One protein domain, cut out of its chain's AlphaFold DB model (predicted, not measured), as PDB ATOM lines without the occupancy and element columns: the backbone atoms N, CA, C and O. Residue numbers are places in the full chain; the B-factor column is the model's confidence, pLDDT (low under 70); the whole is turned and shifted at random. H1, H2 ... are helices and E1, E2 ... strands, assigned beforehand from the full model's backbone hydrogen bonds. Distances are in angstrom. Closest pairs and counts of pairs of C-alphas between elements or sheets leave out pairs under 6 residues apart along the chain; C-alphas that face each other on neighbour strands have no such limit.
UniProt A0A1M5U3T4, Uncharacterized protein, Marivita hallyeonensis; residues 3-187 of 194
ATOM      1  N   SER A   3       8.852  34.272  60.446       91.50
ATOM      2  CA  SER A   3       8.579  32.843  60.247       91.50
ATOM      3  C   SER A   3       7.302  32.438  60.979       91.50
ATOM      4  O   SER A   3       7.049  32.879  62.103       91.50
ATOM      5  N   LEU A   4       6.505  31.603  60.333       93.25
ATOM      6  CA  LEU A   4       5.228  31.105  60.803       93.25
ATOM      7  C   LEU A   4       5.276  29.581  60.855       93.25
ATOM      8  O   LEU A   4       5.787  28.925  59.942       93.25
ATOM      9  N   ASN A   5       4.679  29.020  61.900       92.25
ATOM     10  CA  ASN A   5       4.370  27.596  61.899       92.25
ATOM     11  C   ASN A   5       3.203  27.297  60.941       92.25
ATOM     12  O   ASN A   5       2.516  28.195  60.450       92.25
ATOM     13  N   ILE A   6       2.952  26.011  60.697       90.81
ATOM     14  CA  ILE A   6       1.905  25.552  59.771       90.81
ATOM     15  C   ILE A   6       0.531  26.119  60.118       90.81
ATOM     16  O   ILE A   6      -0.179  26.598  59.239       90.81
ATOM     17  N   THR A   7       0.155  26.080  61.394       90.94
ATOM     18  CA  THR A   7      -1.160  26.541  61.845       90.94
ATOM     19  C   THR A   7      -1.333  28.038  61.593       90.94
ATOM     20  O   THR A   7      -2.370  28.466  61.091       90.94
ATOM     21  N   GLU A   8      -0.313  28.843  61.901       93.88
ATOM     22  CA  GLU A   8      -0.317  30.282  61.623       93.88
ATOM     23  C   GLU A   8      -0.393  30.573  60.117       93.88
ATOM     24  O   GLU A   8      -1.146  31.452  59.699       93.88
ATOM     25  N   ALA A   9       0.359  29.826  59.308       91.94
ATOM     26  CA  ALA A   9       0.414  29.982  57.860       91.94
ATOM     27  C   ALA A   9      -0.910  29.622  57.169       91.94
ATOM     28  O   ALA A   9      -1.404  30.391  56.348       91.94
ATOM     29  N   ILE A  10      -1.527  28.495  57.537       89.50
ATOM     30  CA  ILE A  10      -2.831  28.081  56.996       89.50
ATOM     31  C   ILE A  10      -3.903  29.111  57.361       89.50
ATOM     32  O   ILE A  10      -4.663  29.548  56.498       89.50
ATOM     33  N   LYS A  11      -3.920  29.576  58.617       89.00
ATOM     34  CA  LYS A  11      -4.848  30.623  59.052       89.00
ATOM     35  C   LYS A  11      -4.686  31.915  58.252       89.00
ATOM     36  O   LYS A  11      -5.672  32.588  57.961       89.00
ATOM     37  N   TYR A  12      -3.451  32.264  57.907       87.94
ATOM     38  CA  TYR A  12      -3.141  33.442  57.106       87.94
ATOM     39  C   TYR A  12      -3.651  33.334  55.655       87.94
ATOM     40  O   TYR A  12      -4.137  34.318  55.091       87.94
ATOM     41  N   LEU A  13      -3.564  32.145  55.053       84.75
ATOM     42  CA  LEU A  13      -4.009  31.897  53.679       84.75
ATOM     43  C   LEU A  13      -5.525  31.647  53.552       84.75
ATOM     44  O   LEU A  13      -6.101  31.884  52.488       84.75
ATOM     45  N   GLY A  14      -6.168  31.203  54.632       82.31
ATOM     46  CA  GLY A  14      -7.574  30.799  54.679       82.31
ATOM     47  C   GLY A  14      -7.688  29.298  54.934       82.31
ATOM     48  O   GLY A  14      -7.334  28.490  54.077       82.31
ATOM     49  N   GLU A  15      -8.177  28.933  56.123       75.44
ATOM     50  CA  GLU A  15      -8.217  27.546  56.624       75.44
ATOM     51  C   GLU A  15      -9.052  26.595  55.748       75.44
ATOM     52  O   GLU A  15      -8.843  25.388  55.771       75.44
ATOM     53  N   ASP A  16      -9.976  27.136  54.958       76.19
ATOM     54  CA  ASP A  16     -10.840  26.423  54.019       76.19
ATOM     55  C   ASP A  16     -10.217  26.231  52.627       76.19
ATOM     56  O   ASP A  16     -10.702  25.417  51.841       76.19
ATOM     57  N   LYS A  17      -9.139  26.961  52.321       77.44
ATOM     58  CA  LYS A  17      -8.530  27.013  50.987       77.44
ATOM     59  C   LYS A  17      -7.244  26.223  50.859       77.44
ATOM     60  O   LYS A  17      -6.805  26.004  49.735       77.44
ATOM     61  N   PHE A  18      -6.615  25.830  51.963       84.00
ATOM     62  CA  PHE A  18      -5.314  25.171  51.925       84.00
ATOM     63  C   PHE A  18      -5.221  24.010  52.911       84.00
ATOM     64  O   PHE A  18      -5.728  24.073  54.028       84.00
ATOM     65  N   ALA A  19      -4.517  22.961  52.497       85.81
ATOM     66  CA  ALA A  19      -4.186  21.798  53.306       85.81
ATOM     67  C   ALA A  19      -2.704  21.450  53.155       85.81
ATOM     68  O   ALA A  19      -2.066  21.809  52.167       85.81
ATOM     69  N   VAL A  20      -2.160  20.723  54.130       86.94
ATOM     70  CA  VAL A  20      -0.762  20.282  54.117       86.94
ATOM     71  C   VAL A  20      -0.702  18.763  54.158       86.94
ATOM     72  O   VAL A  20      -1.248  18.153  55.079       86.94
ATOM     73  N   SER A  21      -0.016  18.153  53.190       84.44
ATOM     74  CA  SER A  21       0.371  16.742  53.280       84.44
ATOM     75  C   SER A  21       1.707  16.625  53.992       84.44
ATOM     76  O   SER A  21       2.672  17.328  53.685       84.44
ATOM     77  N   LEU A  22       1.763  15.692  54.935       75.31
ATOM     78  CA  LEU A  22       2.975  15.316  55.644       75.31
ATOM     79  C   LEU A  22       3.471  13.991  55.061       75.31
ATOM     80  O   LEU A  22       3.336  12.945  55.694       75.31
ATOM     81  N   GLU A  23       4.014  14.025  53.841       68.38
ATOM     82  CA  GLU A  23       4.633  12.834  53.235       68.38
ATOM     83  C   GLU A  23       5.844  12.383  54.058       68.38
ATOM     84  O   GLU A  23       6.045  11.193  54.303       68.38
ATOM     85  N   ASN A  24       6.626  13.351  54.541       68.94
ATOM     86  CA  ASN A  24       7.701  13.131  55.492       68.94
ATOM     87  C   ASN A  24       7.764  14.318  56.455       68.94
ATOM     88  O   ASN A  24       8.116  15.426  56.058       68.94
ATOM     89  N   VAL A  25       7.466  14.070  57.733       64.56
ATOM     90  CA  VAL A  25       7.402  15.104  58.784       64.56
ATOM     91  C   VAL A  25       8.683  15.942  58.865       64.56
ATOM     92  O   VAL A  25       8.609  17.114  59.240       64.56
ATOM     93  N   TRP A  26       9.825  15.359  58.492       66.50
ATOM     94  CA  TRP A  26      11.133  16.005  58.520       66.50
ATOM     95  C   TRP A  26      11.520  16.715  57.232       66.50
ATOM     96  O   TRP A  26      12.302  17.645  57.324       66.50
ATOM     97  N   TYR A  27      11.007  16.315  56.067       65.38
ATOM     98  CA  TYR A  27      11.597  16.758  54.794       65.38
ATOM     99  C   TYR A  27      10.607  17.257  53.758       65.38
ATOM    100  O   TYR A  27      11.009  17.971  52.848       65.38
ATOM    101  N   ARG A  28       9.328  16.887  53.856       78.31
ATOM    102  CA  ARG A  28       8.363  17.211  52.810       78.31
ATOM    103  C   ARG A  28       7.004  17.550  53.395       78.31
ATOM    104  O   ARG A  28       6.291  16.672  53.890       78.31
ATOM    105  N   ARG A  29       6.675  18.841  53.348       84.94
ATOM    106  CA  ARG A  29       5.429  19.428  53.849       84.94
ATOM    107  C   ARG A  29       4.727  20.139  52.711       84.94
ATOM    108  O   ARG A  29       4.811  21.352  52.581       84.94
ATOM    109  N   LEU A  30       4.057  19.351  51.884       87.81
ATOM    110  CA  LEU A  30       3.466  19.851  50.654       87.81
ATOM    111  C   LEU A  30       2.215  20.664  50.972       87.81
ATOM    112  O   LEU A  30       1.280  20.134  51.575       87.81
ATOM    113  N   LEU A  31       2.200  21.933  50.577       89.00
ATOM    114  CA  LEU A  31       1.022  22.791  50.657       89.00
ATOM    115  C   LEU A  31       0.178  22.636  49.392       89.00
ATOM    116  O   LEU A  31       0.653  22.864  48.279       89.00
ATOM    117  N   TYR A  32      -1.098  22.306  49.560       85.25
ATOM    118  CA  TYR A  32      -2.061  22.176  48.471       85.25
ATOM    119  C   TYR A  32      -3.214  23.133  48.677       85.25
ATOM    120  O   TYR A  32      -3.638  23.387  49.805       85.25
ATOM    121  N   ARG A  33      -3.759  23.611  47.566       82.19
ATOM    122  CA  ARG A  33      -5.030  24.318  47.552       82.19
ATOM    123  C   ARG A  33      -6.184  23.310  47.635       82.19
ATOM    124  O   ARG A  33      -6.110  22.230  47.057       82.19
ATOM    125  N   VAL A  34      -7.237  23.667  48.359       78.00
ATOM    126  CA  VAL A  34      -8.457  22.885  48.593       78.00
ATOM    127  C   VAL A  34      -9.644  23.631  47.978       78.00
ATOM    128  O   VAL A  34      -9.728  24.853  48.103       78.00
ATOM    129  N   GLY A  35     -10.565  22.901  47.340       66.50
ATOM    130  CA  GLY A  35     -11.849  23.421  46.848       66.50
ATOM    131  C   GLY A  35     -12.031  23.379  45.327       66.50
ATOM    132  O   GLY A  35     -11.088  23.117  44.578       66.50
ATOM    133  N   ASP A  36     -13.267  23.645  44.891       50.50
ATOM    134  CA  ASP A  36     -13.648  23.732  43.477       50.50
ATOM    135  C   ASP A  36     -12.852  24.865  42.793       50.50
ATOM    136  O   ASP A  36     -12.794  25.986  43.303       50.50
ATOM    137  N   GLY A  37     -12.186  24.552  41.677       54.06
ATOM    138  CA  GLY A  37     -11.255  25.447  40.970       54.06
ATOM    139  C   GLY A  37      -9.767  25.105  41.142       54.06
ATOM    140  O   GLY A  37      -8.942  25.599  40.381       54.06
ATOM    141  N   ALA A  38      -9.397  24.211  42.072       56.66
ATOM    142  CA  ALA A  38      -8.028  23.681  42.140       56.66
ATOM    143  C   ALA A  38      -7.649  22.852  40.893       56.66
ATOM    144  O   ALA A  38      -6.476  22.789  40.528       56.66
ATOM    145  N   GLU A  39      -8.641  22.241  40.234       53.31
ATOM    146  CA  GLU A  39      -8.468  21.504  38.972       53.31
ATOM    147  C   GLU A  39      -8.497  22.417  37.731       53.31
ATOM    148  O   GLU A  39      -7.917  22.056  36.711       53.31
ATOM    149  N   ASP A  40      -9.105  23.607  37.830       54.97
ATOM    150  CA  ASP A  40      -9.226  24.568  36.719       54.97
ATOM    151  C   ASP A  40      -8.047  25.553  36.644       54.97
ATOM    152  O   ASP A  40      -7.889  26.263  35.653       54.97
ATOM    153  N   SER A  41      -7.210  25.623  37.686       62.59
ATOM    154  CA  SER A  41      -6.006  26.453  37.665       62.59
ATOM    155  C   SER A  41      -4.950  25.865  36.725       62.59
ATOM    156  O   SER A  41      -4.246  24.910  37.061       62.59
ATOM    157  N   GLU A  42      -4.831  26.470  35.546       80.94
ATOM    158  CA  GLU A  42      -3.774  26.183  34.586       80.94
ATOM    159  C   GLU A  42      -2.413  26.703  35.086       80.94
ATOM    160  O   GLU A  42      -2.310  27.595  35.939       80.94
ATOM    161  N   ARG A  43      -1.332  26.117  34.557       87.62
ATOM    162  CA  ARG A  43       0.042  26.511  34.881       87.62
ATOM    163  C   ARG A  43       0.913  26.586  33.642       87.62
ATOM    164  O   ARG A  43       0.817  25.737  32.756       87.62
ATOM    165  N   ILE A  44       1.842  27.531  33.643       89.38
ATOM    166  CA  ILE A  44       2.955  27.571  32.694       89.38
ATOM    167  C   ILE A  44       4.268  27.497  33.460       89.38
ATOM    168  O   ILE A  44       4.412  28.126  34.505       89.38
ATOM    169  N   GLY A  45       5.227  26.725  32.950       89.06
ATOM    170  CA  GLY A  45       6.526  26.592  33.595       89.06
ATOM    171  C   GLY A  45       7.697  26.416  32.644       89.06
ATOM    172  O   GLY A  45       7.533  26.065  31.467       89.06
ATOM    173  N   ARG A  46       8.882  26.693  33.184       89.25
ATOM    174  CA  ARG A  46      10.189  26.595  32.525       89.25
ATOM    175  C   ARG A  46      11.242  26.099  33.507       89.25
ATOM    176  O   ARG A  46      11.076  26.229  34.718       89.25
ATOM    177  N   PHE A  47      12.328  25.557  32.975       88.12
ATOM    178  CA  PHE A  47      13.505  25.237  33.767       88.12
ATOM    179  C   PHE A  47      14.153  26.534  34.254       88.12
ATOM    180  O   PHE A  47      14.384  27.462  33.472       88.12
ATOM    181  N   PHE A  48      14.417  26.613  35.554       86.94
ATOM    182  CA  PHE A  48      14.935  27.821  36.177       86.94
ATOM    183  C   PHE A  48      16.466  27.814  36.177       86.94
ATOM    184  O   PHE A  48      17.106  27.481  37.171       86.94
ATOM    185  N   ASP A  49      17.047  28.200  35.044       83.31
ATOM    186  CA  ASP A  49      18.499  28.347  34.870       83.31
ATOM    187  C   ASP A  49      18.851  29.687  34.210       83.31
ATOM    188  O   ASP A  49      19.355  29.732  33.086       83.31
ATOM    189  N   PRO A  50      18.509  30.816  34.861       79.19
ATOM    190  CA  PRO A  50      18.881  32.118  34.343       79.19
ATOM    191  C   PRO A  50      20.383  32.360  34.503       79.19
ATOM    192  O   PRO A  50      21.036  31.868  35.428       79.19
ATOM    193  N   SER A  51      20.926  33.244  33.666       81.88
ATOM    194  CA  SER A  51      22.266  33.785  33.893       81.88
ATOM    195  C   SER A  51      22.373  34.389  35.306       81.88
ATOM    196  O   SER A  51      21.461  35.115  35.721       81.88
ATOM    197  N   PRO A  52      23.497  34.213  36.034       78.69
ATOM    198  CA  PRO A  52      23.680  34.805  37.363       78.69
ATOM    199  C   PRO A  52      23.452  36.323  37.403       78.69
ATOM    200  O   PRO A  52      23.012  36.859  38.415       78.69
ATOM    201  N   PHE A  53      23.715  37.020  36.292       81.81
ATOM    202  CA  PHE A  53      23.513  38.467  36.169       81.81
ATOM    203  C   PHE A  53      22.043  38.880  36.020       81.81
ATOM    204  O   PHE A  53      21.716  40.049  36.202       81.81
ATOM    205  N   GLN A  54      21.165  37.946  35.659       83.69
ATOM    206  CA  GLN A  54      19.736  38.184  35.460       83.69
ATOM    207  C   GLN A  54      18.895  37.661  36.623       83.69
ATOM    208  O   GLN A  54      17.753  38.086  36.766       83.69
ATOM    209  N   LEU A  55      19.453  36.789  37.468       84.56
ATOM    210  CA  LEU A  55      18.730  36.080  38.522       84.56
ATOM    211  C   LEU A  55      17.887  37.003  39.413       84.56
ATOM    212  O   LEU A  55      16.713  36.727  39.647       84.56
ATOM    213  N   SER A  56      18.452  38.128  39.861       84.56
ATOM    214  CA  SER A  56      17.721  39.102  40.679       84.56
ATOM    215  C   SER A  56      16.526  39.698  39.941       84.56
ATOM    216  O   SER A  56      15.451  39.823  40.517       84.56
ATOM    217  N   ASN A  57      16.692  40.028  38.658       86.06
ATOM    218  CA  ASN A  57      15.634  40.618  37.842       86.06
ATOM    219  C   ASN A  57      14.519  39.605  37.590       86.06
ATOM    220  O   ASN A  57      13.353  39.944  37.735       86.06
ATOM    221  N   VAL A  58      14.880  38.353  37.303       88.69
ATOM    222  CA  VAL A  58      13.916  37.266  37.115       88.69
ATOM    223  C   VAL A  58      13.081  37.064  38.383       88.69
ATOM    224  O   VAL A  58      11.855  37.033  38.307       88.69
ATOM    225  N   ILE A  59      13.722  36.990  39.557       88.62
ATOM    226  CA  ILE A  59      13.019  36.841  40.841       88.62
ATOM    227  C   ILE A  59      12.101  38.038  41.113       88.62
ATOM    228  O   ILE A  59      10.974  37.857  41.571       88.62
ATOM    229  N   LEU A  60      12.552  39.260  40.825       85.94
ATOM    230  CA  LEU A  60      11.722  40.451  40.992       85.94
ATOM    231  C   LEU A  60      10.510  40.429  40.061       85.94
ATOM    232  O   LEU A  60       9.406  40.703  40.518       85.94
ATOM    233  N   SER A  61      10.674  40.034  38.799       86.88
ATOM    234  CA  SER A  61       9.554  39.897  37.866       86.88
ATOM    235  C   SER A  61       8.576  38.792  38.285       86.88
ATOM    236  O   SER A  61       7.367  38.963  38.151       86.88
ATOM    237  N   MET A  62       9.072  37.692  38.863       87.88
ATOM    238  CA  MET A  62       8.228  36.658  39.482       87.88
ATOM    239  C   MET A  62       7.468  37.173  40.700       87.88
ATOM    240  O   MET A  62       6.334  36.775  40.934       87.88
ATOM    241  N   ALA A  63       8.075  38.047  41.495       83.19
ATOM    242  CA  ALA A  63       7.400  38.662  42.627       83.19
ATOM    243  C   ALA A  63       6.346  39.687  42.173       83.19
ATOM    244  O   ALA A  63       5.293  39.780  42.801       83.19
ATOM    245  N   ASP A  64       6.619  40.407  41.082       82.62
ATOM    246  CA  ASP A  64       5.735  41.399  40.454       82.62
ATOM    247  C   ASP A  64       4.487  40.792  39.813       82.62
ATOM    248  O   ASP A  64       3.482  41.481  39.636       82.62
ATOM    249  N   TRP A  65       4.544  39.505  39.480       85.50
ATOM    250  CA  TRP A  65       3.383  38.735  39.055       85.50
ATOM    251  C   TRP A  65       2.266  38.724  40.104       85.50
ATOM    252  O   TRP A  65       1.085  38.733  39.763       85.50
ATOM    253  N   LEU A  66       2.639  38.696  41.385       86.81
ATOM    254  CA  LEU A  66       1.701  38.614  42.495       86.81
ATOM    255  C   LEU A  66       1.247  40.011  42.945       86.81
ATOM    256  O   LEU A  66       1.984  40.985  42.780       86.81
ATOM    257  N   PRO A  67       0.062  40.142  43.574       85.06
ATOM    258  CA  PRO A  67      -0.413  41.433  44.064       85.06
ATOM    259  C   PRO A  67       0.589  42.113  45.014       85.06
ATOM    260  O   PRO A  67       0.829  41.646  46.127       85.06
ATOM    261  N   LYS A  68       1.139  43.259  44.588       78.38
ATOM    262  CA  LYS A  68       2.230  43.955  45.296       78.38
ATOM    263  C   LYS A  68       1.823  44.545  46.642       78.38
ATOM    264  O   LYS A  68       2.629  44.566  47.567       78.38
ATOM    265  N   THR A  69       0.569  44.985  46.768       76.25
ATOM    266  CA  THR A  69       0.027  45.644  47.971       76.25
ATOM    267  C   THR A  69      -0.292  44.681  49.113       76.25
ATOM    268  O   THR A  69      -0.641  45.114  50.210       76.25
ATOM    269  N   SER A  70      -0.201  43.376  48.863       82.06
ATOM    270  CA  SER A  70      -0.539  42.339  49.829       82.06
ATOM    271  C   SER A  70       0.717  41.713  50.423       82.06
ATOM    272  O   SER A  70       1.771  41.615  49.797       82.06
ATOM    273  N   GLN A  71       0.601  41.279  51.674       87.25
ATOM    274  CA  GLN A  71       1.627  40.453  52.298       87.25
ATOM    275  C   GLN A  71       1.743  39.112  51.561       87.25
ATOM    276  O   GLN A  71       0.763  38.589  51.019       87.25
ATOM    277  N   ARG A  72       2.956  38.563  51.559       90.06
ATOM    278  CA  ARG A  72       3.291  37.341  50.827       90.06
ATOM    279  C   ARG A  72       3.821  36.285  51.763       90.06
ATOM    280  O   ARG A  72       4.418  36.593  52.793       90.06
ATOM    281  N   LEU A  73       3.613  35.041  51.377       93.00
ATOM    282  CA  LEU A  73       4.065  33.882  52.110       93.00
ATOM    283  C   LEU A  73       4.994  33.075  51.214       93.00
ATOM    284  O   LEU A  73       4.563  32.584  50.177       93.00
ATOM    285  N   LEU A  74       6.252  32.933  51.616       94.44
ATOM    286  CA  LEU A  74       7.154  31.953  51.029       94.44
ATOM    287  C   LEU A  74       7.036  30.662  51.843       94.44
ATOM    288  O   LEU A  74       7.446  30.621  53.001       94.44
ATOM    289  N   TRP A  75       6.422  29.639  51.262       94.12
ATOM    290  CA  TRP A  75       6.258  28.316  51.851       94.12
ATOM    291  C   TRP A  75       7.334  27.371  51.317       94.12
ATOM    292  O   TRP A  75       7.467  27.236  50.106       94.12
ATOM    293  N   ILE A  76       8.084  26.715  52.199       92.31
ATOM    294  CA  ILE A  76       9.099  25.725  51.825       92.31
ATOM    295  C   ILE A  76       8.483  24.330  51.905       92.31
ATOM    296  O   ILE A  76       8.215  23.820  52.993       92.31
ATOM    297  N   ASP A  77       8.264  23.721  50.743       90.62
ATOM    298  CA  ASP A  77       7.674  22.390  50.619       90.62
ATOM    299  C   ASP A  77       8.697  21.293  50.911       90.62
ATOM    300  O   ASP A  77       8.382  20.310  51.588       90.62
ATOM    301  N   HIS A  78       9.921  21.460  50.410       87.56
ATOM    302  CA  HIS A  78      11.018  20.520  50.599       87.56
ATOM    303  C   HIS A  78      12.362  21.249  50.611       87.56
ATOM    304  O   HIS A  78      12.636  22.111  49.779       87.56
ATOM    305  N   PHE A  79      13.219  20.864  51.552       80.50
ATOM    306  CA  PHE A  79      14.602  21.316  51.636       80.50
ATOM    307  C   PHE A  79      15.528  20.110  51.522       80.50
ATOM    308  O   PHE A  79      15.395  19.129  52.253       80.50
ATOM    309  N   SER A  80      16.474  20.180  50.591       70.81
ATOM    310  CA  SER A  80      17.434  19.105  50.368       70.81
ATOM    311  C   SER A  80      18.499  19.091  51.476       70.81
ATOM    312  O   SER A  80      19.101  20.117  51.805       70.81
ATOM    313  N   ASP A  81      18.790  17.907  52.021       62.00
ATOM    314  CA  ASP A  81      19.818  17.706  53.061       62.00
ATOM    315  C   ASP A  81      21.259  17.915  52.566       62.00
ATOM    316  O   ASP A  81      22.217  17.880  53.344       62.00
ATOM    317  N   GLY A  82      21.437  18.123  51.260       59.81
ATOM    318  CA  GLY A  82      22.742  18.166  50.607       59.81
ATOM    319  C   GLY A  82      23.595  19.386  50.957       59.81
ATOM    320  O   GLY A  82      24.811  19.340  50.765       59.81
ATOM    321  N   PHE A  83      23.002  20.468  51.483       65.00
ATOM    322  CA  PHE A  83      23.690  21.761  51.585       65.00
ATOM    323  C   PHE A  83      23.519  22.481  52.940       65.00
ATOM    324  O   PHE A  83      22.891  23.541  53.025       65.00
ATOM    325  N   PRO A  84      24.155  21.985  54.024       69.31
ATOM    326  CA  PRO A  84      24.065  22.594  55.358       69.31
ATOM    327  C   PRO A  84      24.505  24.065  55.431       69.31
ATOM    328  O   PRO A  84      24.019  24.821  56.274       69.31
ATOM    329  N   SER A  85      25.439  24.491  54.572       77.69
ATOM    330  CA  SER A  85      25.892  25.886  54.502       77.69
ATOM    331  C   SER A  85      24.818  26.806  53.927       77.69
ATOM    332  O   SER A  85      24.581  27.870  54.493       77.69
ATOM    333  N   GLN A  86      24.141  26.392  52.853       81.94
ATOM    334  CA  GLN A  86      23.042  27.148  52.248       81.94
ATOM    335  C   GLN A  86      21.862  27.250  53.214       81.94
ATOM    336  O   GLN A  86      21.373  28.353  53.433       81.94
ATOM    337  N   ASN A  87      21.504  26.151  53.891       83.00
ATOM    338  CA  ASN A  87      20.489  26.174  54.947       83.00
ATOM    339  C   ASN A  87      20.861  27.176  56.058       83.00
ATOM    340  O   ASN A  87      20.076  28.046  56.419       83.00
ATOM    341  N   ARG A  88      22.110  27.157  56.539       84.25
ATOM    342  CA  ARG A  88      22.573  28.136  57.535       84.25
ATOM    343  C   ARG A  88      22.503  29.579  57.028       84.25
ATOM    344  O   ARG A  88      22.129  30.462  57.794       84.25
ATOM    345  N   HIS A  89      22.874  29.837  55.775       86.81
ATOM    346  CA  HIS A  89      22.751  31.171  55.179       86.81
ATOM    347  C   HIS A  89      21.292  31.615  55.087       86.81
ATOM    348  O   HIS A  89      20.989  32.745  55.461       86.81
ATOM    349  N   PHE A  90      20.405  30.717  54.667       88.69
ATOM    350  CA  PHE A  90      18.970  30.949  54.608       88.69
ATOM    351  C   PHE A  90      18.419  31.317  55.989       88.69
ATOM    352  O   PHE A  90      17.822  32.377  56.158       88.69
ATOM    353  N   LEU A  91      18.720  30.508  57.010       87.75
ATOM    354  CA  LEU A  91      18.331  30.775  58.394       87.75
ATOM    355  C   LEU A  91      18.868  32.116  58.901       87.75
ATOM    356  O   LEU A  91      18.121  32.863  59.519       87.75
ATOM    357  N   ASN A  92      20.124  32.458  58.597       87.75
ATOM    358  CA  ASN A  92      20.721  33.730  59.012       87.75
ATOM    359  C   ASN A  92      20.000  34.956  58.432       87.75
ATOM    360  O   ASN A  92      19.987  35.997  59.087       87.75
ATOM    361  N   ILE A  93      19.417  34.847  57.231       87.62
ATOM    362  CA  ILE A  93      18.594  35.912  56.635       87.62
ATOM    363  C   ILE A  93      17.292  36.080  57.424       87.62
ATOM    364  O   ILE A  93      16.864  37.207  57.662       87.62
ATOM    365  N   LEU A  94      16.687  34.977  57.879       85.88
ATOM    366  CA  LEU A  94      15.494  35.024  58.732       85.88
ATOM    367  C   LEU A  94      15.803  35.606  60.122       85.88
ATOM    368  O   LEU A  94      14.932  36.192  60.764       85.88
ATOM    369  N   GLY A  95      17.031  35.412  60.609       81.19
ATOM    370  CA  GLY A  95      17.498  35.876  61.911       81.19
ATOM    371  C   GLY A  95      18.675  35.055  62.444       81.19
ATOM    372  O   GLY A  95      18.962  33.949  61.993       81.19
ATOM    373  N   GLN A  96      19.393  35.587  63.431       71.75
ATOM    374  CA  GLN A  96      20.554  34.894  63.994       71.75
ATOM    375  C   GLN A  96      20.137  33.795  64.984       71.75
ATOM    376  O   GLN A  96      19.380  34.052  65.917       71.75
ATOM    377  N   GLY A  97      20.713  32.595  64.834       71.56
ATOM    378  CA  GLY A  97      20.713  31.566  65.884       71.56
ATOM    379  C   GLY A  97      19.601  30.516  65.821       71.56
ATOM    380  O   GLY A  97      19.403  29.807  66.807       71.56
ATOM    381  N   PHE A  98      18.894  30.383  64.698       83.31
ATOM    382  CA  PHE A  98      17.935  29.292  64.525       83.31
ATOM    383  C   PHE A  98      18.622  27.921  64.468       83.31
ATOM    384  O   PHE A  98      19.714  27.770  63.912       83.31
ATOM    385  N   ALA A  99      17.972  26.921  65.066       81.88
ATOM    386  CA  ALA A  99      18.410  25.532  65.009       81.88
ATOM    387  C   ALA A  99      18.261  24.962  63.586       81.88
ATOM    388  O   ALA A  99      17.525  25.500  62.759       81.88
ATOM    389  N   SER A 100      18.967  23.870  63.284       73.12
ATOM    390  CA  SER A 100      18.981  23.269  61.938       73.12
ATOM    391  C   SER A 100      17.623  22.733  61.479       73.12
ATOM    392  O   SER A 100      17.373  22.651  60.283       73.12
ATOM    393  N   ASP A 101      16.764  22.365  62.422       79.56
ATOM    394  CA  ASP A 101      15.408  21.853  62.221       79.56
ATOM    395  C   ASP A 101      14.338  22.956  62.246       79.56
ATOM    396  O   ASP A 101      13.154  22.675  62.097       79.56
ATOM    397  N   TYR A 102      14.722  24.226  62.372       87.12
ATOM    398  CA  TYR A 102      13.774  25.331  62.516       87.12
ATOM    399  C   TYR A 102      12.745  25.424  61.375       87.12
ATOM    400  O   TYR A 102      11.567  25.693  61.628       87.12
ATOM    401  N   LEU A 103      13.168  25.163  60.131       86.00
ATOM    402  CA  LEU A 103      12.292  25.178  58.950       86.00
ATOM    403  C   LEU A 103      11.328  23.985  58.904       86.00
ATOM    404  O   LEU A 103      10.284  24.077  58.268       86.00
ATOM    405  N   VAL A 104      11.631  22.892  59.616       84.12
ATOM    406  CA  VAL A 104      10.711  21.755  59.779       84.12
ATOM    407  C   VAL A 104       9.453  22.222  60.513       84.12
ATOM    408  O   VAL A 104       8.332  21.868  60.151       84.12
ATOM    409  N   GLU A 105       9.633  23.020  61.564       86.44
ATOM    410  CA  GLU A 105       8.541  23.513  62.406       86.44
ATOM    411  C   GLU A 105       7.894  24.785  61.846       86.44
ATOM    412  O   GLU A 105       6.695  25.009  62.037       86.44
ATOM    413  N   ASN A 106       8.675  25.594  61.125       90.94
ATOM    414  CA  ASN A 106       8.287  26.908  60.621       90.94
ATOM    415  C   ASN A 106       8.564  27.019  59.111       90.94
ATOM    416  O   ASN A 106       9.438  27.786  58.704       90.94
ATOM    417  N   PRO A 107       7.847  26.252  58.267       91.00
ATOM    418  CA  PRO A 107       8.122  26.194  56.830       91.00
ATOM    419  C   PRO A 107       7.691  27.461  56.082       91.00
ATOM    420  O   PRO A 107       7.980  27.605  54.899       91.00
ATOM    421  N   ALA A 108       6.968  28.365  56.740       93.19
ATOM    422  CA  ALA A 108       6.342  29.507  56.104       93.19
ATOM    423  C   ALA A 108       7.001  30.813  56.550       93.19
ATOM    424  O   ALA A 108       7.183  31.058  57.739       93.19
ATOM    425  N   ILE A 109       7.332  31.680  55.600       93.75
ATOM    426  CA  ILE A 109       8.012  32.952  55.845       93.75
ATOM    427  C   ILE A 109       7.117  34.073  55.332       93.75
ATOM    428  O   ILE A 109       6.864  34.191  54.133       93.75
ATOM    429  N   LEU A 110       6.619  34.894  56.251       91.94
ATOM    430  CA  LEU A 110       5.791  36.053  55.953       91.94
ATOM    431  C   LEU A 110       6.672  37.249  55.586       91.94
ATOM    432  O   LEU A 110       7.504  37.707  56.382       91.94
ATOM    433  N   LEU A 111       6.428  37.768  54.391       88.69
ATOM    434  CA  LEU A 111       7.118  38.889  53.772       88.69
ATOM    435  C   LEU A 111       6.162  40.075  53.646       88.69
ATOM    436  O   LEU A 111       4.964  39.916  53.378       88.69
ATOM    437  N   ALA A 112       6.696  41.278  53.834       84.25
ATOM    438  CA  ALA A 112       5.920  42.501  53.666       84.25
ATOM    439  C   ALA A 112       5.522  42.725  52.185       84.25
ATOM    440  O   ALA A 112       6.109  42.111  51.283       84.25
ATOM    441  N   PRO A 113       4.529  43.595  51.916       81.56
ATOM    442  CA  PRO A 113       4.233  44.075  50.564       81.56
ATOM    443  C   PRO A 113       5.469  44.686  49.886       81.56
ATOM    444  O   PRO A 113       6.338  45.238  50.566       81.56
ATOM    445  N   LEU A 114       5.535  44.613  48.555       76.12
ATOM    446  CA  LEU A 114       6.565  45.325  47.787       76.12
ATOM    447  C   LEU A 114       6.132  46.753  47.480       76.12
ATOM    448  O   LEU A 114       4.945  47.072  47.498       76.12
ATOM    449  N   SER A 115       7.114  47.602  47.178       72.19
ATOM    450  CA  SER A 115       6.849  48.886  46.532       72.19
ATOM    451  C   SER A 115       6.270  48.662  45.131       72.19
ATOM    452  O   SER A 115       6.664  47.718  44.439       72.19
ATOM    453  N   ASP A 116       5.379  49.553  44.694       68.44
ATOM    454  CA  ASP A 116       4.906  49.576  43.306       68.44
ATOM    455  C   ASP A 116       6.072  49.824  42.333       68.44
ATOM    456  O   ASP A 116       6.134  49.201  41.267       68.44
ATOM    457  N   ASP A 117       7.056  50.617  42.771       67.00
ATOM    458  CA  ASP A 117       8.285  50.967  42.055       67.00
ATOM    459  C   ASP A 117       9.422  49.959  42.304       67.00
ATOM    460  O   ASP A 117      10.583  50.334  42.396       67.00
ATOM    461  N   LEU A 118       9.117  48.665  42.442       66.94
ATOM    462  CA  LEU A 118      10.072  47.609  42.824       66.94
ATOM    463  C   LEU A 118      11.408  47.612  42.048       66.94
ATOM    464  O   LEU A 118      12.450  47.263  42.603       66.94
ATOM    465  N   LEU A 119      11.375  47.975  40.763       65.06
ATOM    466  CA  LEU A 119      12.562  48.043  39.902       65.06
ATOM    467  C   LEU A 119      13.449  49.260  40.206       65.06
ATOM    468  O   LEU A 119      14.640  49.242  39.898       65.06
ATOM    469  N   ASP A 120      12.884  50.297  40.820       62.31
ATOM    470  CA  ASP A 120      13.594  51.470  41.305       62.31
ATOM    471  C   ASP A 120      13.763  51.381  42.828       62.31
ATOM    472  O   ASP A 120      13.013  51.948  43.623       62.31
ATOM    473  N   GLN A 121      14.808  50.663  43.247       58.69
ATOM    474  CA  GLN A 121      15.185  50.531  44.659       58.69
ATOM    475  C   GLN A 121      15.501  51.881  45.334       58.69
ATOM    476  O   GLN A 121      15.666  51.935  46.550       58.69
ATOM    477  N   LEU A 122      15.585  52.990  44.590       63.44
ATOM    478  CA  LEU A 122      15.750  54.329  45.157       63.44
ATOM    479  C   LEU A 122      14.410  54.982  45.540       63.44
ATOM    480  O   LEU A 122      14.421  55.973  46.271       63.44
ATOM    481  N   ALA A 123      13.279  54.439  45.077       70.69
ATOM    482  CA  ALA A 123      11.936  54.982  45.298       70.69
ATOM    483  C   ALA A 123      11.168  54.310  46.457       70.69
ATOM    484  O   ALA A 123      10.277  54.930  47.039       70.69
ATOM    485  N   GLY A 124      11.507  53.066  46.821       70.50
ATOM    486  CA  GLY A 124      10.893  52.350  47.949       70.50
ATOM    487  C   GLY A 124      11.300  52.892  49.327       70.50
ATOM    488  O   GLY A 124      12.344  53.531  49.478       70.50
ATOM    489  N   THR A 125      10.501  52.617  50.371       80.50
ATOM    490  CA  THR A 125      10.972  52.864  51.746       80.50
ATOM    491  C   THR A 125      12.142  51.941  52.080       80.50
ATOM    492  O   THR A 125      12.314  50.878  51.479       80.50
ATOM    493  N   HIS A 126      12.943  52.315  53.079       80.88
ATOM    494  CA  HIS A 126      14.071  51.494  53.516       80.88
ATOM    495  C   HIS A 126      13.646  50.058  53.865       80.88
ATOM    496  O   HIS A 126      14.314  49.100  53.486       80.88
ATOM    497  N   GLU A 127      12.502  49.905  54.531       81.88
ATOM    498  CA  GLU A 127      11.948  48.612  54.925       81.88
ATOM    499  C   GLU A 127      11.505  47.786  53.714       81.88
ATOM    500  O   GLU A 127      11.772  46.589  53.660       81.88
ATOM    501  N   GLN A 128      10.861  48.413  52.726       78.88
ATOM    502  CA  GLN A 128      10.432  47.728  51.503       78.88
ATOM    503  C   GLN A 128      11.626  47.233  50.685       78.88
ATOM    504  O   GLN A 128      11.602  46.109  50.186       78.88
ATOM    505  N   ASN A 129      12.683  48.041  50.587       79.56
ATOM    506  CA  ASN A 129      13.908  47.662  49.887       79.56
ATOM    507  C   ASN A 129      14.622  46.504  50.591       79.56
ATOM    508  O   ASN A 129      14.992  45.532  49.938       79.56
ATOM    509  N   ALA A 130      14.743  46.559  51.920       82.50
ATOM    510  CA  ALA A 130      15.339  45.476  52.699       82.50
ATOM    511  C   ALA A 130      14.556  44.156  52.547       82.50
ATOM    512  O   ALA A 130      15.148  43.083  52.441       82.50
ATOM    513  N   GLU A 131      13.223  44.216  52.494       82.88
ATOM    514  CA  GLU A 131      12.382  43.035  52.266       82.88
ATOM    515  C   GLU A 131      12.487  42.514  50.824       82.88
ATOM    516  O   GLU A 131      12.483  41.300  50.616       82.88
ATOM    517  N   ALA A 132      12.624  43.397  49.830       82.81
ATOM    518  CA  ALA A 132      12.881  43.001  48.445       82.81
ATOM    519  C   ALA A 132      14.239  42.294  48.308       82.81
ATOM    520  O   ALA A 132      14.311  41.214  47.721       82.81
ATOM    521  N   GLU A 133      15.297  42.848  48.905       85.75
ATOM    522  CA  GLU A 133      16.621  42.218  48.965       85.75
ATOM    523  C   GLU A 133      16.560  40.845  49.638       85.75
ATOM    524  O   GLU A 133      17.127  39.873  49.133       85.75
ATOM    525  N   ALA A 134      15.831  40.740  50.750       87.88
ATOM    526  CA  ALA A 134      15.694  39.486  51.467       87.88
ATOM    527  C   ALA A 134      14.907  38.445  50.654       87.88
ATOM    528  O   ALA A 134      15.326  37.291  50.591       87.88
ATOM    529  N   LEU A 135      13.831  38.836  49.964       89.06
ATOM    530  CA  LEU A 135      13.110  37.954  49.041       89.06
ATOM    531  C   LEU A 135      14.022  37.452  47.912       89.06
ATOM    532  O   LEU A 135      14.065  36.247  47.668       89.06
ATOM    533  N   ILE A 136      14.785  38.343  47.264       88.88
ATOM    534  CA  ILE A 136      15.747  37.957  46.221       88.88
ATOM    535  C   ILE A 136      16.751  36.948  46.775       88.88
ATOM    536  O   ILE A 136      17.000  35.918  46.145       88.88
ATOM    537  N   ALA A 137      17.320  37.224  47.949       88.94
ATOM    538  CA  ALA A 137      18.312  36.357  48.568       88.94
ATOM    539  C   ALA A 137      17.730  34.976  48.914       88.94
ATOM    540  O   ALA A 137      18.359  33.960  48.615       88.94
ATOM    541  N   LEU A 138      16.523  34.923  49.483       90.69
ATOM    542  CA  LEU A 138      15.846  33.670  49.819       90.69
ATOM    543  C   LEU A 138      15.518  32.862  48.559       90.69
ATOM    544  O   LEU A 138      15.920  31.709  48.471       90.69
ATOM    545  N   CYS A 139      14.869  33.457  47.554       89.44
ATOM    546  CA  CYS A 139      14.544  32.770  46.298       89.44
ATOM    547  C   CYS A 139      15.793  32.331  45.524       89.44
ATOM    548  O   CYS A 139      15.807  31.246  44.942       89.44
ATOM    549  N   THR A 140      16.867  33.125  45.567       87.56
ATOM    550  CA  THR A 140      18.171  32.726  45.026       87.56
ATOM    551  C   THR A 140      18.652  31.466  45.726       87.56
ATOM    552  O   THR A 140      18.925  30.476  45.057       87.56
ATOM    553  N   LEU A 141      18.701  31.470  47.064       87.62
ATOM    554  CA  LEU A 141      19.130  30.312  47.843       87.62
ATOM    555  C   LEU A 141      18.272  29.080  47.551       87.62
ATOM    556  O   LEU A 141      18.846  28.017  47.343       87.62
ATOM    557  N   LEU A 142      16.947  29.213  47.458       87.81
ATOM    558  CA  LEU A 142      16.059  28.105  47.082       87.81
ATOM    559  C   LEU A 142      16.449  27.499  45.735       87.81
ATOM    560  O   LEU A 142      16.601  26.284  45.620       87.81
ATOM    561  N   SER A 143      16.701  28.363  44.756       82.81
ATOM    562  CA  SER A 143      17.040  27.967  43.392       82.81
ATOM    563  C   SER A 143      18.383  27.235  43.319       82.81
ATOM    564  O   SER A 143      18.451  26.136  42.778       82.81
ATOM    565  N   VAL A 144      19.451  27.777  43.925       82.12
ATOM    566  CA  VAL A 144      20.767  27.097  43.947       82.12
ATOM    567  C   VAL A 144      20.810  25.870  44.860       82.12
ATOM    568  O   VAL A 144      21.692  25.031  44.682       82.12
ATOM    569  N   SER A 145      19.908  25.759  45.836       82.44
ATOM    570  CA  SER A 145      19.848  24.599  46.742       82.44
ATOM    571  C   SER A 145      18.973  23.462  46.193       82.44
ATOM    572  O   SER A 145      18.972  22.363  46.757       82.44
ATOM    573  N   GLY A 146      18.222  23.718  45.112       80.38
ATOM    574  CA  GLY A 146      17.244  22.782  44.554       80.38
ATOM    575  C   GLY A 146      16.116  22.465  45.536       80.38
ATOM    576  O   GLY A 146      15.741  21.304  45.685       80.38
ATOM    577  N   TRP A 147      15.661  23.469  46.286       88.56
ATOM    578  CA  TRP A 147      14.552  23.329  47.231       88.56
ATOM    579  C   TRP A 147      13.224  23.581  46.524       88.56
ATOM    580  O   TRP A 147      13.150  24.422  45.626       88.56
ATOM    581  N   ASP A 148      12.180  22.889  46.971       90.75
ATOM    582  CA  ASP A 148      10.829  23.091  46.457       90.75
ATOM    583  C   ASP A 148      10.089  24.070  47.365       90.75
ATOM    584  O   ASP A 148      10.144  23.973  48.599       90.75
ATOM    585  N   ALA A 149       9.413  25.040  46.764       93.75
ATOM    586  CA  ALA A 149       8.779  26.125  47.494       93.75
ATOM    587  C   ALA A 149       7.648  26.778  46.701       93.75
ATOM    588  O   ALA A 149       7.578  26.681  45.478       93.75
ATOM    589  N   LYS A 150       6.804  27.538  47.395       94.12
ATOM    590  CA  LYS A 150       5.734  28.346  46.806       94.12
ATOM    591  C   LYS A 150       5.795  29.766  47.331       94.12
ATOM    592  O   LYS A 150       5.919  29.977  48.534       94.12
ATOM    593  N   LEU A 151       5.663  30.743  46.443       94.06
ATOM    594  CA  LEU A 151       5.432  32.136  46.801       94.06
ATOM    595  C   LEU A 151       3.948  32.448  46.586       94.06
ATOM    596  O   LEU A 151       3.460  32.459  45.455       94.06
ATOM    597  N   LEU A 152       3.238  32.686  47.687       92.12
ATOM    598  CA  LEU A 152       1.794  32.900  47.734       92.12
ATOM    599  C   LEU A 152       1.460  34.308  48.229       92.12
ATOM    600  O   LEU A 152       2.264  34.955  48.901       92.12
ATOM    601  N   THR A 153       0.236  34.756  47.961       88.44
ATOM    602  CA  THR A 153      -0.290  36.038  48.448       88.44
ATOM    603  C   THR A 153      -1.687  35.844  49.012       88.44
ATOM    604  O   THR A 153      -2.526  35.203  48.382       88.44
ATOM    605  N   SER A 154      -1.967  36.407  50.190       82.06
ATOM    606  CA  SER A 154      -3.315  36.322  50.761       82.06
ATOM    607  C   SER A 154      -4.337  37.010  49.849       82.06
ATOM    608  O   SER A 154      -4.099  38.109  49.346       82.06
ATOM    609  N   GLY A 155      -5.472  36.347  49.622       77.44
ATOM    610  CA  GLY A 155      -6.541  36.839  48.747       77.44
ATOM    611  C   GLY A 155      -6.310  36.623  47.246       77.44
ATOM    612  O   GLY A 155      -7.222  36.906  46.474       77.44
ATOM    613  N   SER A 156      -5.154  36.091  46.840       83.62
ATOM    614  CA  SER A 156      -4.857  35.699  45.459       83.62
ATOM    615  C   SER A 156      -4.969  34.187  45.288       83.62
ATOM    616  O   SER A 156      -4.588  33.429  46.181       83.62
ATOM    617  N   THR A 157      -5.473  33.748  44.138       81.94
ATOM    618  CA  THR A 157      -5.378  32.353  43.684       81.94
ATOM    619  C   THR A 157      -4.124  32.113  42.848       81.94
ATOM    620  O   THR A 157      -3.688  30.970  42.737       81.94
ATOM    621  N   ASP A 158      -3.515  33.185  42.336       88.56
ATOM    622  CA  ASP A 158      -2.246  33.142  41.621       88.56
ATOM    623  C   ASP A 158      -1.084  32.921  42.596       88.56
ATOM    624  O   ASP A 158      -1.038  33.529  43.675       88.56
ATOM    625  N   TYR A 159      -0.129  32.083  42.198       91.88
ATOM    626  CA  TYR A 159       1.095  31.811  42.952       91.88
ATOM    627  C   TYR A 159       2.246  31.405  42.026       91.88
ATOM    628  O   TYR A 159       2.040  31.028  40.869       91.88
ATOM    629  N   VAL A 160       3.466  31.487  42.557       93.31
ATOM    630  CA  VAL A 160       4.681  30.978  41.908       93.31
ATOM    631  C   VAL A 160       5.133  29.725  42.643       93.31
ATOM    632  O   VAL A 160       5.177  29.723  43.871       93.31
ATOM    633  N   GLU A 161       5.478  28.669  41.919       92.88
ATOM    634  CA  GLU A 161       6.007  27.423  42.478       92.88
ATOM    635  C   GLU A 161       7.406  27.151  41.924       92.88
ATOM    636  O   GLU A 161       7.634  27.226  40.719       92.88
ATOM    637  N   PHE A 162       8.327  26.810  42.817       91.44
ATOM    638  CA  PHE A 162       9.632  26.240  42.523       91.44
ATOM    639  C   PHE A 162       9.523  24.739  42.766       91.44
ATOM    640  O   PHE A 162       9.227  24.324  43.887       91.44
ATOM    641  N   TRP A 163       9.717  23.937  41.723       89.38
ATOM    642  CA  TRP A 163       9.552  22.489  41.816       89.38
ATOM    643  C   TRP A 163      10.523  21.752  40.904       89.38
ATOM    644  O   TRP A 163      10.498  21.929  39.683       89.38
ATOM    645  N   GLU A 164      11.369  20.910  41.497       85.88
ATOM    646  CA  GLU A 164      12.318  20.048  40.778       85.88
ATOM    647  C   GLU A 164      13.183  20.832  39.767       85.88
ATOM    648  O   GLU A 164      13.399  20.411  38.631       85.88
ATOM    649  N   GLY A 165      13.653  22.020  40.167       84.12
ATOM    650  CA  GLY A 165      14.473  22.907  39.328       84.12
ATOM    651  C   GLY A 165      13.695  23.700  38.273       84.12
ATOM    652  O   GLY A 165      14.289  24.441  37.491       84.12
ATOM    653  N   ASN A 166      12.371  23.581  38.244       88.12
ATOM    654  CA  ASN A 166      11.501  24.381  37.396       88.12
ATOM    655  C   ASN A 166      10.845  25.500  38.198       88.12
ATOM    656  O   ASN A 166      10.696  25.417  39.417       88.12
ATOM    657  N   VAL A 167      10.400  26.522  37.478       90.94
ATOM    658  CA  VAL A 167       9.511  27.557  37.990       90.94
ATOM    659  C   VAL A 167       8.180  27.495  37.253       90.94
ATOM    660  O   VAL A 167       8.147  27.356  36.029       90.94
ATOM    661  N   PHE A 168       7.085  27.605  37.995       91.81
ATOM    662  CA  PHE A 168       5.726  27.599  37.471       91.81
ATOM    663  C   PHE A 168       4.964  28.831  37.949       91.81
ATOM    664  O   PHE A 168       4.993  29.164  39.133       91.81
ATOM    665  N   PHE A 169       4.235  29.464  37.036       92.31
ATOM    666  CA  PHE A 169       3.191  30.425  37.367       92.31
ATOM    667  C   PHE A 169       1.840  29.738  37.261       92.31
ATOM    668  O   PHE A 169       1.511  29.164  36.221       92.31
ATOM    669  N   TYR A 170       1.065  29.831  38.333       91.38
ATOM    670  CA  TYR A 170      -0.309  29.357  38.384       91.38
ATOM    671  C   TYR A 170      -1.255  30.541  38.366       91.38
ATOM    672  O   TYR A 170      -1.030  31.522  39.079       91.38
ATOM    673  N   SER A 171      -2.311  30.429  37.567       88.94
ATOM    674  CA  SER A 171      -3.414  31.381  37.555       88.94
ATOM    675  C   SER A 171      -4.662  30.757  36.948       88.94
ATOM    676  O   SER A 171      -4.586  29.869  36.105       88.94
ATOM    677  N   GLU A 172      -5.821  31.261  37.352       87.12
ATOM    678  CA  GLU A 172      -7.102  30.975  36.692       87.12
ATOM    679  C   GLU A 172      -7.340  31.900  35.478       87.12
ATOM    680  O   GLU A 172      -8.329  31.758  34.760       87.12
ATOM    681  N   SER A 173      -6.456  32.877  35.240       87.94
ATOM    682  CA  SER A 173      -6.569  33.856  34.158       87.94
ATOM    683  C   SER A 173      -5.619  33.541  33.004       87.94
ATOM    684  O   SER A 173      -4.402  33.677  33.130       87.94
ATOM    685  N   ASN A 174      -6.174  33.237  31.829       88.50
ATOM    686  CA  ASN A 174      -5.387  33.026  30.607       88.50
ATOM    687  C   ASN A 174      -4.549  34.254  30.216       88.50
ATOM    688  O   ASN A 174      -3.418  34.111  29.755       88.50
ATOM    689  N   ASP A 175      -5.063  35.466  30.436       90.12
ATOM    690  CA  ASP A 175      -4.315  36.703  30.177       90.12
ATOM    691  C   ASP A 175      -3.134  36.860  31.134       90.12
ATOM    692  O   ASP A 175      -2.083  37.388  30.767       90.12
ATOM    693  N   ALA A 176      -3.285  36.401  32.378       88.69
ATOM    694  CA  ALA A 176      -2.150  36.289  33.269       88.69
ATOM    695  C   ALA A 176      -1.167  35.270  32.675       88.69
ATOM    696  O   ALA A 176      -0.021  35.626  32.425       88.69
ATOM    697  N   LEU A 177      -1.586  34.033  32.397       90.38
ATOM    698  CA  LEU A 177      -0.682  32.969  31.931       90.38
ATOM    699  C   LEU A 177       0.107  33.349  30.668       90.38
ATOM    700  O   LEU A 177       1.295  33.043  30.572       90.38
ATOM    701  N   ASN A 178      -0.507  34.091  29.744       89.94
ATOM    702  CA  ASN A 178       0.184  34.647  28.581       89.94
ATOM    703  C   ASN A 178       1.289  35.643  28.977       89.94
ATOM    704  O   ASN A 178       2.401  35.550  28.467       89.94
ATOM    705  N   ARG A 179       1.039  36.544  29.939       89.00
ATOM    706  CA  ARG A 179       2.072  37.454  30.473       89.00
ATOM    707  C   ARG A 179       3.201  36.707  31.185       89.00
ATOM    708  O   ARG A 179       4.356  37.118  31.102       89.00
ATOM    709  N   ALA A 180       2.895  35.605  31.868       89.25
ATOM    710  CA  ALA A 180       3.918  34.737  32.449       89.25
ATOM    711  C   ALA A 180       4.786  34.076  31.363       89.25
ATOM    712  O   ALA A 180       6.003  33.989  31.523       89.25
ATOM    713  N   ALA A 181       4.185  33.667  30.240       89.06
ATOM    714  CA  ALA A 181       4.922  33.172  29.078       89.06
ATOM    715  C   ALA A 181       5.870  34.242  28.515       89.06
ATOM    716  O   ALA A 181       7.052  33.973  28.329       89.06
ATOM    717  N   GLU A 182       5.375  35.469  28.331       90.19
ATOM    718  CA  GLU A 182       6.178  36.602  27.858       90.19
ATOM    719  C   GLU A 182       7.360  36.903  28.788       90.19
ATOM    720  O   GLU A 182       8.463  37.177  28.317       90.19
ATOM    721  N   LEU A 183       7.157  36.824  30.108       88.38
ATOM    722  CA  LEU A 183       8.220  36.994  31.102       88.38
ATOM    723  C   LEU A 183       9.291  35.909  30.963       88.38
ATOM    724  O   LEU A 183      10.483  36.214  30.979       88.38
ATOM    725  N   PHE A 184       8.882  34.649  30.820       89.00
ATOM    726  CA  PHE A 184       9.817  33.548  30.610       89.00
ATOM    727  C   PHE A 184      10.616  33.690  29.319       89.00
ATOM    728  O   PHE A 184      11.829  33.483  29.340       89.00
ATOM    729  N   ASP A 185       9.958  34.088  28.233       87.81
ATOM    730  CA  ASP A 185      10.604  34.309  26.942       87.81
ATOM    731  C   ASP A 185      11.555  35.519  26.999       87.81
ATOM    732  O   ASP A 185      12.653  35.474  26.446       87.81
ATOM    733  N   PHE A 186      11.189  36.587  27.719       89.50
ATOM    734  CA  PHE A 186      12.033  37.773  27.905       89.50
ATOM    735  C   PHE A 186      13.361  37.449  28.601       89.50
ATOM    736  O   PHE A 186      14.401  38.011  28.251       89.50
ATOM    737  N   TYR A 187      13.329  36.545  29.582       87.69
ATOM    738  CA  TYR A 187      14.516  36.097  30.310       87.69
ATOM    739  C   TYR A 187      15.171  34.843  29.719       87.69
ATOM    740  O   TYR A 187      16.115  34.334  30.320       87.69
TER     741      TYR A 187
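Overview. This is residues 3 to 187 of the 194 residues of an uncharacterized protein of Marivita hallyeonensis (UniProt A0A1M5U3T4). A twisted sheet of six strands, E3 E8 E7 E6 E4 E5, runs through the middle; the helices H5 and H6 cover one face, and H1 with the hairpin of E1 and E2 covers part of the other. H2 packs on H5 at a steep angle and comes close to H6, H3 packs side by side with H5 and is not on the sheet, and short H4 only grazes the sheet, with residues 103 to 104. The printed part has 185 residues with six named helices and eight named strands, in the order H1 E1 E2 E3 H2 E4 H3 H4 E5 H5 E6 E7 E8 H6. Both sheets are antiparallel, and the class is mixed, helices and strands. The whole is compact and rounded, with a radius of gyration of the C-alphas of 15.7 A and spans of 41 by 40 by 30 A.

Arrangement. Along the printed part come H1, residues 6 to 13; E1, 18 to 24; E2, 28 to 33; E3, 42 to 47; H2, 55 to 64; E4, 72 to 78; H3, 84 to 94; H4, 102 to 105; E5, 108 to 111; H5, 126 to 145; E6, 148 to 153; E7, 159 to 163; E8, 166 to 171; and H6, 174 to 186. Residues 3 to 4 pair antiparallel with residues 108 to 109 of E5. H1 is on the six-stranded sheet at a height of 9.6 A, over E4 and only just over E5, with 3 of its C-alphas; it runs slantwise to the strands, at 41 degrees to E4 on the local plane. The hairpin E1 and E2 has N 19 and O 32 at 2.9 A; the closest C-alphas of E2 and E4, those of Arg 28 and His 78, are 4.8 A apart. Edge strand E3 pairs with E8, N 169 and O 44 at 2.9 A. H2 touches H5, at Ser 56 and Ile 136 with C-alphas 6.0 A apart, at a steep tilt of 63 degrees, opposite ways. E4 pairs with edge strand E5, N 109 and O 74 at 2.8 A, and with E6, N 75 and O 150 at 2.8 A. H3 is not on the sheet; it touches H5, at Phe 90 and Leu 138 with C-alphas 6.3 A apart, at a shallow tilt of 17 degrees, opposite ways. H4 only grazes the sheet, with residues 103 to 104. E5, H5 and E6 form a split strand-helix-strand unit, two strands running the same way with E4 between them, and its crossover is right-handed. H5 is on the sheet over E6 and E4, along the strands, at a height of 10.1 A. E6, E7 and E8 are a meander, each strand the antiparallel neighbour of the one before, with N 151 and O 160 at 2.8 A and N 168 and O 161 at 2.8 A. H6 is on the same face as H5, at a height of 9.2 A, over E3 and only just over E8, with 3 of its C-alphas; with H1 on the opposite face this gives three layers, helices on both faces of a sheet. Each O i to N i+4 pair is within hydrogen-bond range in H1, H2, H3, H5 and H6; H4 is too short for one.

Along the chain. H1 begins at C-alpha 6, (1.905, 25.552, 59.771). From first to last C-alpha, E1 measures 18.1 A, E4 18.5 A, H5 28.3 A and H6 18.3 A. H5 runs from C-alpha 126 at (14.071, 51.494, 53.516), and H6 ends at C-alpha 186, (12.033, 37.773, 27.905).

Size, cuts and confidence. The two C-alphas farthest apart, those of Gly 97 and Asn 174, are 43.9 A apart. The printed part has no cut. The link from E5 to H5, 14 residues, is long. The mean pLDDT of the printed part is 82.9; residues 23 to 27, 35 to 41, 81 to 84 and 116 to 122 are under 70.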